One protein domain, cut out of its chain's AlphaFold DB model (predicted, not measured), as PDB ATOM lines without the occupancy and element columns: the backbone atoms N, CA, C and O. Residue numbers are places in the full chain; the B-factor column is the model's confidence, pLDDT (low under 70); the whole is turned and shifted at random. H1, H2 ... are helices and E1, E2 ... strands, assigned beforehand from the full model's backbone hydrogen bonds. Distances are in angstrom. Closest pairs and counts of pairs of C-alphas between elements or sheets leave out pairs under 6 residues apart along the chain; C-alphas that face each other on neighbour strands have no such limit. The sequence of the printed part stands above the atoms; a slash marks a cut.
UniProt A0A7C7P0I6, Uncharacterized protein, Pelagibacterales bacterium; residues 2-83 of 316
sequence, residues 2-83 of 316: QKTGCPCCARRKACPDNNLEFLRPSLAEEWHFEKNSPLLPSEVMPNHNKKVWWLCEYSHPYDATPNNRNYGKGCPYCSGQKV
ATOM      1  N   GLN A   2    -105.273  12.253 -76.413       48.62
ATOM      2  CA  GLN A   2    -105.670  13.321 -75.491       48.62
ATOM      3  C   GLN A   2    -104.426  13.728 -74.688       48.62
ATOM      4  O   GLN A   2    -103.859  12.893 -73.985       48.62
ATOM      5  N   LYS A   3    -103.959  14.977 -74.829       55.31
ATOM      6  CA  LYS A   3    -102.852  15.505 -74.019       55.31
ATOM      7  C   LYS A   3    -103.308  15.517 -72.562       55.31
ATOM      8  O   LYS A   3    -104.053  16.400 -72.146       55.31
ATOM      9  N   THR A   4    -102.905  14.521 -71.781       60.72
ATOM     10  CA  THR A   4    -103.128  14.525 -70.339       60.72
ATOM     11  C   THR A   4    -102.216  15.596 -69.744       60.72
ATOM     12  O   THR A   4    -101.013  15.408 -69.612       60.72
ATOM     13  N   GLY A   5    -102.786  16.765 -69.431       74.12
ATOM     14  CA  GLY A   5    -102.052  17.861 -68.793       74.12
ATOM     15  C   GLY A   5    -101.336  17.409 -67.514       74.12
ATOM     16  O   GLY A   5    -101.763  16.440 -66.873       74.12
ATOM     17  N   CYS A   6    -100.254  18.109 -67.155       82.06
ATOM     18  CA  CYS A   6     -99.396  17.789 -66.010       82.06
ATOM     19  C   CYS A   6    -100.227  17.379 -64.771       82.06
ATOM     20  O   CYS A   6    -101.065  18.165 -64.316       82.06
ATOM     21  N   PRO A   7    -100.034  16.167 -64.212       78.44
ATOM     22  CA  PRO A   7    -100.788  15.699 -63.050       78.44
ATOM     23  C   PRO A   7    -100.689  16.613 -61.818       78.44
ATOM     24  O   PRO A   7    -101.653  16.669 -61.056       78.44
ATOM     25  N   CYS A   8     -99.585  17.356 -61.654       79.69
ATOM     26  CA  CYS A   8     -99.435  18.385 -60.615       79.69
ATOM     27  C   CYS A   8    -100.383  19.569 -60.855       79.69
ATOM     28  O   CYS A   8    -101.189  19.910 -59.989       79.69
ATOM     29  N   CYS A   9    -100.355  20.150 -62.060       77.12
ATOM     30  CA  CYS A   9    -101.204  21.285 -62.441       77.12
ATOM     31  C   CYS A   9    -102.694  20.919 -62.411       77.12
ATOM     32  O   CYS A   9    -103.534  21.719 -62.010       77.12
ATOM     33  N   ALA A  10    -103.017  19.681 -62.785       79.75
ATOM     34  CA  ALA A  10    -104.367  19.136 -62.726       79.75
ATOM     35  C   ALA A  10    -104.799  18.701 -61.309       79.75
ATOM     36  O   ALA A  10    -105.888  18.152 -61.164       79.75
ATOM     37  N   ARG A  11    -103.955  18.893 -60.277       78.06
ATOM     38  CA  ARG A  11    -104.203  18.489 -58.876       78.06
ATOM     39  C   ARG A  11    -104.614  17.022 -58.728       78.06
ATOM     40  O   ARG A  11    -105.477  16.669 -57.928       78.06
ATOM     41  N   ARG A  12    -104.001  16.161 -59.541       80.12
ATOM     42  CA  ARG A  12    -104.166  14.699 -59.503       80.12
ATOM     43  C   ARG A  12    -103.047  14.016 -58.715       80.12
ATOM     44  O   ARG A  12    -103.195  12.853 -58.355       80.12
ATOM     45  N   LYS A  13    -101.947  14.727 -58.452       86.00
ATOM     46  CA  LYS A  13    -100.775  14.255 -57.706       86.00
ATOM     47  C   LYS A  13    -100.226  15.381 -56.819       86.00
ATOM     48  O   LYS A  13    -100.220  16.535 -57.252       86.00
ATOM     49  N   ALA A  14     -99.765  15.019 -55.620       89.50
ATOM     50  CA  ALA A  14     -99.022  15.910 -54.732       89.50
ATOM     51  C   ALA A  14     -97.623  16.203 -55.302       89.50
ATOM     52  O   ALA A  14     -96.916  15.297 -55.750       89.50
ATOM     53  N   CYS A  15     -97.263  17.479 -55.313       90.12
ATOM     54  CA  CYS A  15     -96.034  18.063 -55.832       90.12
ATOM     55  C   CYS A  15     -95.582  19.170 -54.854       90.12
ATOM     56  O   CYS A  15     -96.365  19.554 -53.975       90.12
ATOM     57  N   PRO A  16     -94.335  19.673 -54.940       90.06
ATOM     58  CA  PRO A  16     -93.769  20.569 -53.924       90.06
ATOM     59  C   PRO A  16     -94.592  21.830 -53.609       90.06
ATOM     60  O   PRO A  16     -94.537  22.316 -52.487       90.06
ATOM     61  N   ASP A  17     -95.389  22.319 -54.560       90.75
ATOM     62  CA  ASP A  17     -96.171  23.559 -54.484       90.75
ATOM     63  C   ASP A  17     -97.676  23.358 -54.204       90.75
ATOM     64  O   ASP A  17     -98.425  24.331 -54.095       90.75
ATOM     65  N   ASN A  18     -98.159  22.111 -54.111       90.75
ATOM     66  CA  ASN A  18     -99.595  21.817 -53.993       90.75
ATOM     67  C   ASN A  18     -99.962  20.772 -52.916       90.75
ATOM     68  O   ASN A  18    -101.121  20.350 -52.826       90.75
ATOM     69  N   ASN A  19     -98.986  20.345 -52.114       94.88
ATOM     70  CA  ASN A  19     -99.174  19.381 -51.031       94.88
ATOM     71  C   ASN A  19     -99.668  20.047 -49.727       94.88
ATOM     72  O   ASN A  19     -99.771  21.271 -49.627       94.88
ATOM     73  N   LEU A  20    -100.028  19.225 -48.739       95.69
ATOM     74  CA  LEU A  20    -100.607  19.646 -47.465       95.69
ATOM     75  C   LEU A  20     -99.614  20.458 -46.633       95.69
ATOM     76  O   LEU A  20    -100.013  21.474 -46.078       95.69
ATOM     77  N   GLU A  21     -98.350  20.042 -46.588       96.75
ATOM     78  CA  GLU A  21     -97.287  20.733 -45.848       96.75
ATOM     79  C   GLU A  21     -97.075  22.157 -46.368       96.75
ATOM     80  O   GLU A  21     -97.051  23.108 -45.592       96.75
ATOM     81  N   PHE A  22     -97.034  22.317 -47.692       95.50
ATOM     82  CA  PHE A  22     -96.847  23.616 -48.330       95.50
ATOM     83  C   PHE A  22     -98.089  24.515 -48.228       95.50
ATOM     84  O   PHE A  22     -97.994  25.690 -47.880       95.50
ATOM     85  N   LEU A  23     -99.283  23.987 -48.532       95.44
ATOM     86  CA  LEU A  23    -100.506  24.798 -48.594       95.44
ATOM     87  C   LEU A  23    -101.173  25.023 -47.229       95.44
ATOM     88  O   LEU A  23    -101.992  25.940 -47.097       95.44
ATOM     89  N   ARG A  24    -100.925  24.150 -46.248       96.12
ATOM     90  CA  ARG A  24    -101.567  24.140 -44.923       96.12
ATOM     91  C   ARG A  24    -100.565  23.708 -43.837       96.12
ATOM     92  O   ARG A  24    -100.803  22.690 -43.182       96.12
ATOM     93  N   PRO A  25     -99.494  24.486 -43.597       95.88
ATOM     94  CA  PRO A  25     -98.447  24.121 -42.638       95.88
ATOM     95  C   PRO A  25     -99.004  23.823 -41.238       95.88
ATOM     96  O   PRO A  25     -98.680  22.791 -40.662       95.88
ATOM     97  N   SER A  26     -99.961  24.620 -40.753       94.69
ATOM     98  CA  SER A  26    -100.611  24.378 -39.455       94.69
ATOM     99  C   SER A  26    -101.402  23.066 -39.381       94.69
ATOM    100  O   SER A  26    -101.483  22.460 -38.321       94.69
ATOM    101  N   LEU A  27    -101.981  22.583 -40.489       95.38
ATOM    102  CA  LEU A  27    -102.617  21.259 -40.503       95.38
ATOM    103  C   LEU A  27    -101.575  20.141 -40.569       95.38
ATOM    104  O   LEU A  27    -101.807  19.076 -40.004       95.38
ATOM    105  N   ALA A  28    -100.453  20.355 -41.256       95.94
ATOM    106  CA  ALA A  28     -99.371  19.377 -41.314       95.94
ATOM    107  C   ALA A  28     -98.716  19.152 -39.939       95.94
ATOM    108  O   ALA A  28     -98.322  18.027 -39.645       95.94
ATOM    109  N   GLU A  29     -98.689  20.166 -39.067       95.62
ATOM    110  CA  GLU A  29     -98.267  20.027 -37.662       95.62
ATOM    111  C   GLU A  29     -99.155  19.058 -36.864       95.62
ATOM    112  O   GLU A  29     -98.681  18.361 -35.971       95.62
ATOM    113  N   GLU A  30    -100.436  18.942 -37.223       97.25
ATOM    114  CA  GLU A  30    -101.363  17.989 -36.607       97.25
ATOM    115  C   GLU A  30    -101.258  16.564 -37.188       97.25
ATOM    116  O   GLU A  30    -102.109  15.709 -36.918       97.25
ATOM    117  N   TRP A  31    -100.266  16.272 -38.033       97.75
ATOM    118  CA  TRP A  31    -100.099  14.947 -38.627       97.75
ATOM    119  C   TRP A  31     -99.630  13.918 -37.599       97.75
ATOM    120  O   TRP A  31     -98.655  14.118 -36.879       97.75
ATOM    121  N   HIS A  32    -100.268  12.746 -37.568       98.19
ATOM    122  CA  HIS A  32     -99.802  11.657 -36.712       98.19
ATOM    123  C   HIS A  32     -98.752  10.796 -37.431       98.19
ATOM    124  O   HIS A  32     -99.079   9.748 -37.993       98.19
ATOM    125  N   PHE A  33     -97.481  11.204 -37.373       96.69
ATOM    126  CA  PHE A  33     -96.372  10.562 -38.100       96.69
ATOM    127  C   PHE A  33     -96.275   9.044 -37.887       96.69
ATOM    128  O   PHE A  33     -96.230   8.298 -38.861       96.69
ATOM    129  N   GLU A  34     -96.347   8.558 -36.645       96.81
ATOM    130  CA  GLU A  34     -96.222   7.118 -36.366       96.81
ATOM    131  C   GLU A  34     -97.337   6.269 -36.998       96.81
ATOM    132  O   GLU A  34     -97.073   5.202 -37.545       96.81
ATOM    133  N   LYS A  35     -98.592   6.740 -36.957       97.62
ATOM    134  CA  LYS A  35     -99.756   5.995 -37.470       97.62
ATOM    135  C   LYS A  35     -99.924   6.091 -38.981       97.62
ATOM    136  O   LYS A  35    -100.624   5.259 -39.555       97.62
ATOM    137  N   ASN A  36     -99.341   7.111 -39.603       97.75
ATOM    138  CA  ASN A  36     -99.373   7.283 -41.050       97.75
ATOM    139  C   ASN A  36     -98.114   6.749 -41.737       97.75
ATOM    140  O   ASN A  36     -98.140   6.612 -42.954       97.75
ATOM    141  N   SER A  37     -97.047   6.435 -40.992       95.19
ATOM    142  CA  SER A  37     -95.779   5.954 -41.547       95.19
ATOM    143  C   SER A  37     -95.998   4.812 -42.553       95.19
ATOM    144  O   SER A  37     -96.722   3.860 -42.243       95.19
ATOM    145  N   PRO A  38     -95.410   4.888 -43.764       96.31
ATOM    146  CA  PRO A  38     -94.400   5.860 -44.207       96.31
ATOM    147  C   PRO A  38     -94.952   7.155 -44.846       96.31
ATOM    148  O   PRO A  38     -94.161   7.968 -45.305       96.31
ATOM    149  N   LEU A  39     -96.274   7.357 -44.899       96.81
ATOM    150  CA  LEU A  39     -96.909   8.483 -45.595       96.81
ATOM    151  C   LEU A  39     -96.663   9.828 -44.891       96.81
ATOM    152  O   LEU A  39     -97.016  10.005 -43.715       96.81
ATOM    153  N   LEU A  40     -96.154  10.804 -45.645       96.56
ATOM    154  CA  LEU A  40     -95.854  12.154 -45.162       96.56
ATOM    155  C   LEU A  40     -96.885  13.204 -45.625       96.56
ATOM    156  O   LEU A  40     -97.511  13.045 -46.678       96.56
ATOM    157  N   PRO A  41     -97.037  14.329 -44.895       96.44
ATOM    158  CA  PRO A  41     -97.862  15.461 -45.330       96.44
ATOM    159  C   PRO A  41     -97.495  16.009 -46.720       96.44
ATOM    160  O   PRO A  41     -98.383  16.393 -47.484       96.44
ATOM    161  N   SER A  42     -96.210  16.003 -47.087       96.25
ATOM    162  CA  SER A  42     -95.716  16.432 -48.404       96.25
ATOM    163  C   SER A  42     -96.169  15.543 -49.570       96.25
ATOM    164  O   SER A  42     -96.125  15.965 -50.727       96.25
ATOM    165  N   GLU A  43     -96.676  14.341 -49.290       94.69
ATOM    166  CA  GLU A  43     -97.155  13.383 -50.295       94.69
ATOM    167  C   GLU A  43     -98.680  13.433 -50.491       94.69
ATOM    168  O   GLU A  43     -99.243  12.716 -51.324       94.69
ATOM    169  N   VAL A  44     -99.374  14.293 -49.741       95.19
ATOM    170  CA  VAL A  44    -100.837  14.348 -49.686       95.19
ATOM    171  C   VAL A  44    -101.325  15.750 -50.022       95.19
ATOM    172  O   VAL A  44    -100.796  16.735 -49.533       95.19
ATOM    173  N   MET A  45    -102.363  15.872 -50.852       94.38
ATOM    174  CA  MET A  45    -102.991  17.172 -51.134       94.38
ATOM    175  C   MET A  45    -104.077  17.507 -50.095       94.38
ATOM    176  O   MET A  45    -104.769  16.595 -49.630       94.38
ATOM    177  N   PRO A  46    -104.340  18.795 -49.792       93.38
ATOM    178  CA  PRO A  46    -105.386  19.191 -48.843       93.38
ATOM    179  C   PRO A  46    -106.794  18.683 -49.175       93.38
ATOM    180  O   PRO A  46    -107.599  18.521 -48.274       93.38
ATOM    181  N   ASN A  47    -107.119  18.420 -50.444       92.06
ATOM    182  CA  ASN A  47    -108.429  17.916 -50.884       92.06
ATOM    183  C   ASN A  47    -108.500  16.378 -50.969       92.06
ATOM    184  O   ASN A  47    -109.457  15.827 -51.519       92.06
ATOM    185  N   HIS A  48    -107.493  15.669 -50.458       92.00
ATOM    186  CA  HIS A  48    -107.460  14.215 -50.505       92.00
ATOM    187  C   HIS A  48    -108.587  13.601 -49.655       92.00
ATOM    188  O   HIS A  48    -108.863  14.039 -48.536       92.00
ATOM    189  N   ASN A  49    -109.243  12.568 -50.191       93.69
ATOM    190  CA  ASN A  49    -110.463  11.990 -49.614       93.69
ATOM    191  C   ASN A  49    -110.257  10.637 -48.917       93.69
ATOM    192  O   ASN A  49    -111.226  10.057 -48.429       93.69
ATOM    193  N   LYS A  50    -109.023  10.126 -48.828       94.88
ATOM    194  CA  LYS A  50    -108.723   8.972 -47.968       94.88
ATOM    195  C   LYS A  50    -108.434   9.441 -46.547       94.88
ATOM    196  O   LYS A  50    -107.872  10.515 -46.342       94.88
ATOM    197  N   LYS A  51    -108.871   8.647 -45.572       97.62
ATOM    198  CA  LYS A  51    -108.637   8.925 -44.156       97.62
ATOM    199  C   LYS A  51    -107.170   8.700 -43.815       97.62
ATOM    200  O   LYS A  51    -106.588   7.707 -44.238       97.62
ATOM    201  N   VAL A  52    -106.635   9.609 -43.018       98.00
ATOM    202  CA  VAL A  52    -105.311   9.546 -42.397       98.00
ATOM    203  C   VAL A  52    -105.467   9.899 -40.921       98.00
ATOM    204  O   VAL A  52    -106.524  10.386 -40.500       98.00
ATOM    205  N   TRP A  53    -104.444   9.618 -40.126       98.31
ATOM    206  CA  TRP A  53    -104.442   9.893 -38.698       98.31
ATOM    207  C   TRP A  53    -103.930  11.297 -38.394       98.31
ATOM    208  O   TRP A  53    -102.907  11.734 -38.915       98.31
ATOM    209  N   TRP A  54    -104.635  11.978 -37.508       98.00
ATOM    210  CA  TRP A  54    -104.303  13.301 -37.001       98.00
ATOM    211  C   TRP A  54    -104.124  13.226 -35.495       98.00
ATOM    212  O   TRP A  54    -104.695  12.351 -34.835       98.00
ATOM    213  N   LEU A  55    -103.363  14.166 -34.963       97.44
ATOM    214  CA  LEU A  55    -103.148  14.377 -33.548       97.44
ATOM    215  C   LEU A  55    -103.499  15.837 -33.258       97.44
ATOM    216  O   LEU A  55    -102.844  16.740 -33.764       97.44
ATOM    217  N   CYS A  56    -104.581  16.080 -32.514       95.19
ATOM    218  CA  CYS A  56    -104.930  17.461 -32.160       95.19
ATOM    219  C   CYS A  56    -103.989  18.017 -31.081       95.19
ATOM    220  O   CYS A  56    -103.221  17.270 -30.478       95.19
ATOM    221  N   GLU A  57    -104.137  19.305 -30.762       94.44
ATOM    222  CA  GLU A  57    -103.378  20.003 -29.707       94.44
ATOM    223  C   GLU A  57    -103.440  19.328 -28.318       94.44
ATOM    224  O   GLU A  57    -102.518  19.462 -27.523       94.44
ATOM    225  N   TYR A  58    -104.491  18.545 -28.040       93.50
ATOM    226  CA  TYR A  58    -104.650  17.766 -26.799       93.50
ATOM    227  C   TYR A  58    -104.141  16.321 -26.914       93.50
ATOM    228  O   TYR A  58    -104.486  15.464 -26.102       93.50
ATOM    229  N   SER A  59    -103.379  16.014 -27.964       94.31
ATOM    230  CA  SER A  59    -102.816  14.689 -28.229       94.31
ATOM    231  C   SER A  59    -103.853  13.569 -28.378       94.31
ATOM    232  O   SER A  59    -103.563  12.403 -28.116       94.31
ATOM    233  N   HIS A  60    -105.071  13.881 -28.828       95.38
ATOM    234  CA  HIS A  60    -106.053  12.851 -29.168       95.38
ATOM    235  C   HIS A  60    -105.791  12.345 -30.591       95.38
ATOM    236  O   HIS A  60    -105.947  13.135 -31.525       95.38
ATOM    237  N   PRO A  61    -105.438  11.065 -30.807       96.38
ATOM    238  CA  PRO A  61    -105.346  10.510 -32.148       96.38
ATOM    239  C   PRO A  61    -106.744  10.265 -32.733       96.38
ATOM    240  O   PRO A  61    -107.596   9.624 -32.107       96.38
ATOM    241  N   TYR A  62    -106.984  10.743 -33.955       97.19
ATOM    242  CA  TYR A  62    -108.250  10.552 -34.668       97.19
ATOM    243  C   TYR A  62    -108.062  10.421 -36.179       97.19
ATOM    244  O   TYR A  62    -107.169  11.025 -36.765       97.19
ATOM    245  N   ASP A  63    -108.929   9.642 -36.824       96.62
ATOM    246  CA  ASP A  63    -108.951   9.493 -38.274       96.62
ATOM    247  C   ASP A  63    -109.865  10.543 -38.928       96.62
ATOM    248  O   ASP A  63    -111.025  10.717 -38.547       96.62
ATOM    249  N   ALA A  64    -109.358  11.234 -39.948       97.00
ATOM    250  CA  ALA A  64    -110.139  12.141 -40.787       97.00
ATOM    251  C   ALA A  64    -109.508  12.256 -42.181       97.00
ATOM    252  O   ALA A  64    -108.330  11.962 -42.375       97.00
ATOM    253  N   THR A  65    -110.284  12.682 -43.176       97.56
ATOM    254  CA  THR A  65    -109.727  12.984 -44.501       97.56
ATOM    255  C   THR A  65    -109.050  14.360 -44.479       97.56
ATOM    256  O   THR A  65    -109.600  15.274 -43.853       97.56
ATOM    257  N   PRO A  66    -107.918  14.555 -45.182       97.00
ATOM    258  CA  PRO A  66    -107.326  15.880 -45.389       97.00
ATOM    259  C   PRO A  66    -108.345  16.903 -45.882       97.00
ATOM    260  O   PRO A  66    -108.396  18.010 -45.355       97.00
ATOM    261  N   ASN A  67    -109.247  16.493 -46.781       96.56
ATOM    262  CA  ASN A  67    -110.320  17.352 -47.270       96.56
ATOM    263  C   ASN A  67    -111.211  17.892 -46.136       96.56
ATOM    264  O   ASN A  67    -111.443  19.093 -46.045       96.56
ATOM    265  N   ASN A  68    -111.673  17.029 -45.223       96.19
ATOM    266  CA  ASN A  68    -112.490  17.461 -44.085       96.19
ATOM    267  C   ASN A  68    -111.718  18.398 -43.144       96.19
ATOM    268  O   ASN A  68    -112.295  19.378 -42.670       96.19
ATOM    269  N   ARG A  69    -110.430  18.123 -42.895       96.00
ATOM    270  CA  ARG A  69    -109.566  19.000 -42.091       96.00
ATOM    271  C   ARG A  69    -109.380  20.369 -42.744       96.00
ATOM    272  O   ARG A  69    -109.481  21.384 -42.067       96.00
ATOM    273  N   ASN A  70    -109.188  20.397 -44.063       95.31
ATOM    274  CA  ASN A  70    -109.033  21.618 -44.850       95.31
ATOM    275  C   ASN A  70    -110.287  22.515 -44.816       95.31
ATOM    276  O   ASN A  70    -110.164  23.731 -44.903       95.31
ATOM    277  N   TYR A  71    -111.476  21.931 -44.634       95.06
ATOM    278  CA  TYR A  71    -112.731  22.660 -44.390       95.06
ATOM    279  C   TYR A  71    -113.001  22.957 -42.901       95.06
ATOM    280  O   TYR A  71    -114.117  23.322 -42.537       95.06
ATOM    281  N   GLY A  72    -112.007  22.790 -42.024       92.62
ATOM    282  CA  GLY A  72    -112.093  23.168 -40.611       92.62
ATOM    283  C   GLY A  72    -112.754  22.137 -39.692       92.62
ATOM    284  O   GLY A  72    -113.003  22.437 -38.526       92.62
ATOM    285  N   LYS A  73    -113.034  20.907 -40.155       94.75
ATOM    286  CA  LYS A  73    -113.507  19.850 -39.245       94.75
ATOM    287  C   LYS A  73    -112.349  19.379 -38.366       94.75
ATOM    288  O   LYS A  73    -111.360  18.856 -38.875       94.75
ATOM    289  N   GLY A  74    -112.485  19.577 -37.058       94.44
ATOM    290  CA  GLY A  74    -111.468  19.231 -36.066       94.44
ATOM    291  C   GLY A  74    -111.672  17.868 -35.402       94.44
ATOM    292  O   GLY A  74    -112.387  16.994 -35.895       94.44
ATOM    293  N   CYS A  75    -111.038  17.707 -34.243       95.94
ATOM    294  CA  CYS A  75    -111.058  16.476 -33.464       95.94
ATOM    295  C   CYS A  75    -112.469  16.142 -32.933       95.94
ATOM    296  O   CYS A  75    -113.040  16.943 -32.186       95.94
ATOM    297  N   PRO A  76    -113.018  14.944 -33.232       95.50
ATOM    298  CA  PRO A  76    -114.355  14.546 -32.792       95.50
ATOM    299  C   PRO A  76    -114.453  14.323 -31.276       95.50
ATOM    300  O   PRO A  76    -115.551  14.336 -30.726       95.50
ATOM    301  N   TYR A  77    -113.331  14.112 -30.583       95.94
ATOM    302  CA  TYR A  77    -113.310  14.004 -29.122       95.94
ATOM    303  C   TYR A  77    -113.398  15.387 -28.467       95.94
ATOM    304  O   TYR A  77    -114.185  15.575 -27.538       95.94
ATOM    305  N   CYS A  78    -112.660  16.373 -28.994       93.31
ATOM    306  CA  CYS A  78    -112.691  17.755 -28.505       93.31
ATOM    307  C   CYS A  78    -114.049  18.418 -28.759       93.31
ATOM    308  O   CYS A  78    -114.572  19.103 -27.887       93.31
ATOM    309  N   SER A  79    -114.649  18.173 -29.927       92.94
ATOM    310  CA  SER A  79    -115.970  18.711 -30.277       92.94
ATOM    311  C   SER A  79    -117.139  17.969 -29.618       92.94
ATOM    312  O   SER A  79    -118.291  18.338 -29.834       92.94
ATOM    313  N   GLY A  80    -116.872  16.923 -28.827       93.31
ATOM    314  CA  GLY A  80    -117.915  16.145 -28.160       93.31
ATOM    315  C   GLY A  80    -118.810  15.375 -29.131       93.31
ATOM    316  O   GLY A  80    -120.002  15.250 -28.890       93.31
ATOM    317  N   GLN A  81    -118.260  14.875 -30.238       92.81
ATOM    318  CA  GLN A  81    -118.951  13.977 -31.172       92.81
ATOM    319  C   GLN A  81    -118.642  12.498 -30.901       92.81
ATOM    320  O   GLN A  81    -119.454  11.628 -31.206       92.81
ATOM    321  N   LYS A  82    -117.469  12.198 -30.330       94.25
ATOM    322  CA  LYS A  82    -117.054  10.851 -29.911       94.25
ATOM    323  C   LYS A  82    -116.658  10.845 -28.440       94.25
ATOM    324  O   LYS A  82    -115.985  11.761 -27.973       94.25
ATOM    325  N   VAL A  83    -117.026   9.780 -27.733       95.25
ATOM    326  CA  VAL A  83    -116.573   9.535 -26.357       95.25
ATOM    327  C   VAL A  83    -115.124   9.056 -26.371       95.25
ATOM    328  O   VAL A  83    -114.769   8.167 -27.142       95.25
TER     329      VAL A  83
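Overview. This is residues 2 to 83 of the 316 residues of an uncharacterized protein of Pelagibacterales bacterium (UniProt A0A7C7P0I6). There is little regular structure: residues 2 to 19, a tail with no named element, lead along a rod-like outline into a small body of loops, with a two-stranded hairpin, E1 and E2, and four short helices. Of 82 printed residues, 26 are in named elements, mixed in class, ordered H1 H2 H3 E1 E2 H4. The whole is only just compact, close to loose, with a radius of gyration of the C-alphas of 13.7 A and spans of 50 by 22 by 18 A.

Arrangement. H1, residues 20 to 23, and H2, residues 25 to 29, touch only at the corner; their closest C-alphas, Glu 21 and Ala 28, are 5.2 A apart. H3, residues 33 to 36, and E1, residues 52 to 55, have closest C-alphas Asn 36 and Trp 53, 6.2 A apart. E1 and E2, residues 61 to 64, form an antiparallel hairpin; N 54 and O 62, 2.8 A apart, are within hydrogen-bond range. H4, residues 66 to 70, and H2 are close but not clearly touching, with closest C-alphas Arg 69 and Leu 27 at 7.5 A. In H2 and H4 every O i to N i+4 pair is within hydrogen-bond range; H1 and H3 are too short for one.

Along the chain. H1 begins at C-alpha 20 (-100.607, 19.646, -47.465); H4 ends at C-alpha 70 (-109.033, 21.618, -44.850). E1 is 10.3 A long, E2 10.0 A.

Size, cuts and confidence. The farthest C-alphas, Gln 2 and Val 83, are 50.5 A apart. The printed part has no cut; the H3 to E1 link is long. Residues 2 to 4 are under pLDDT 70.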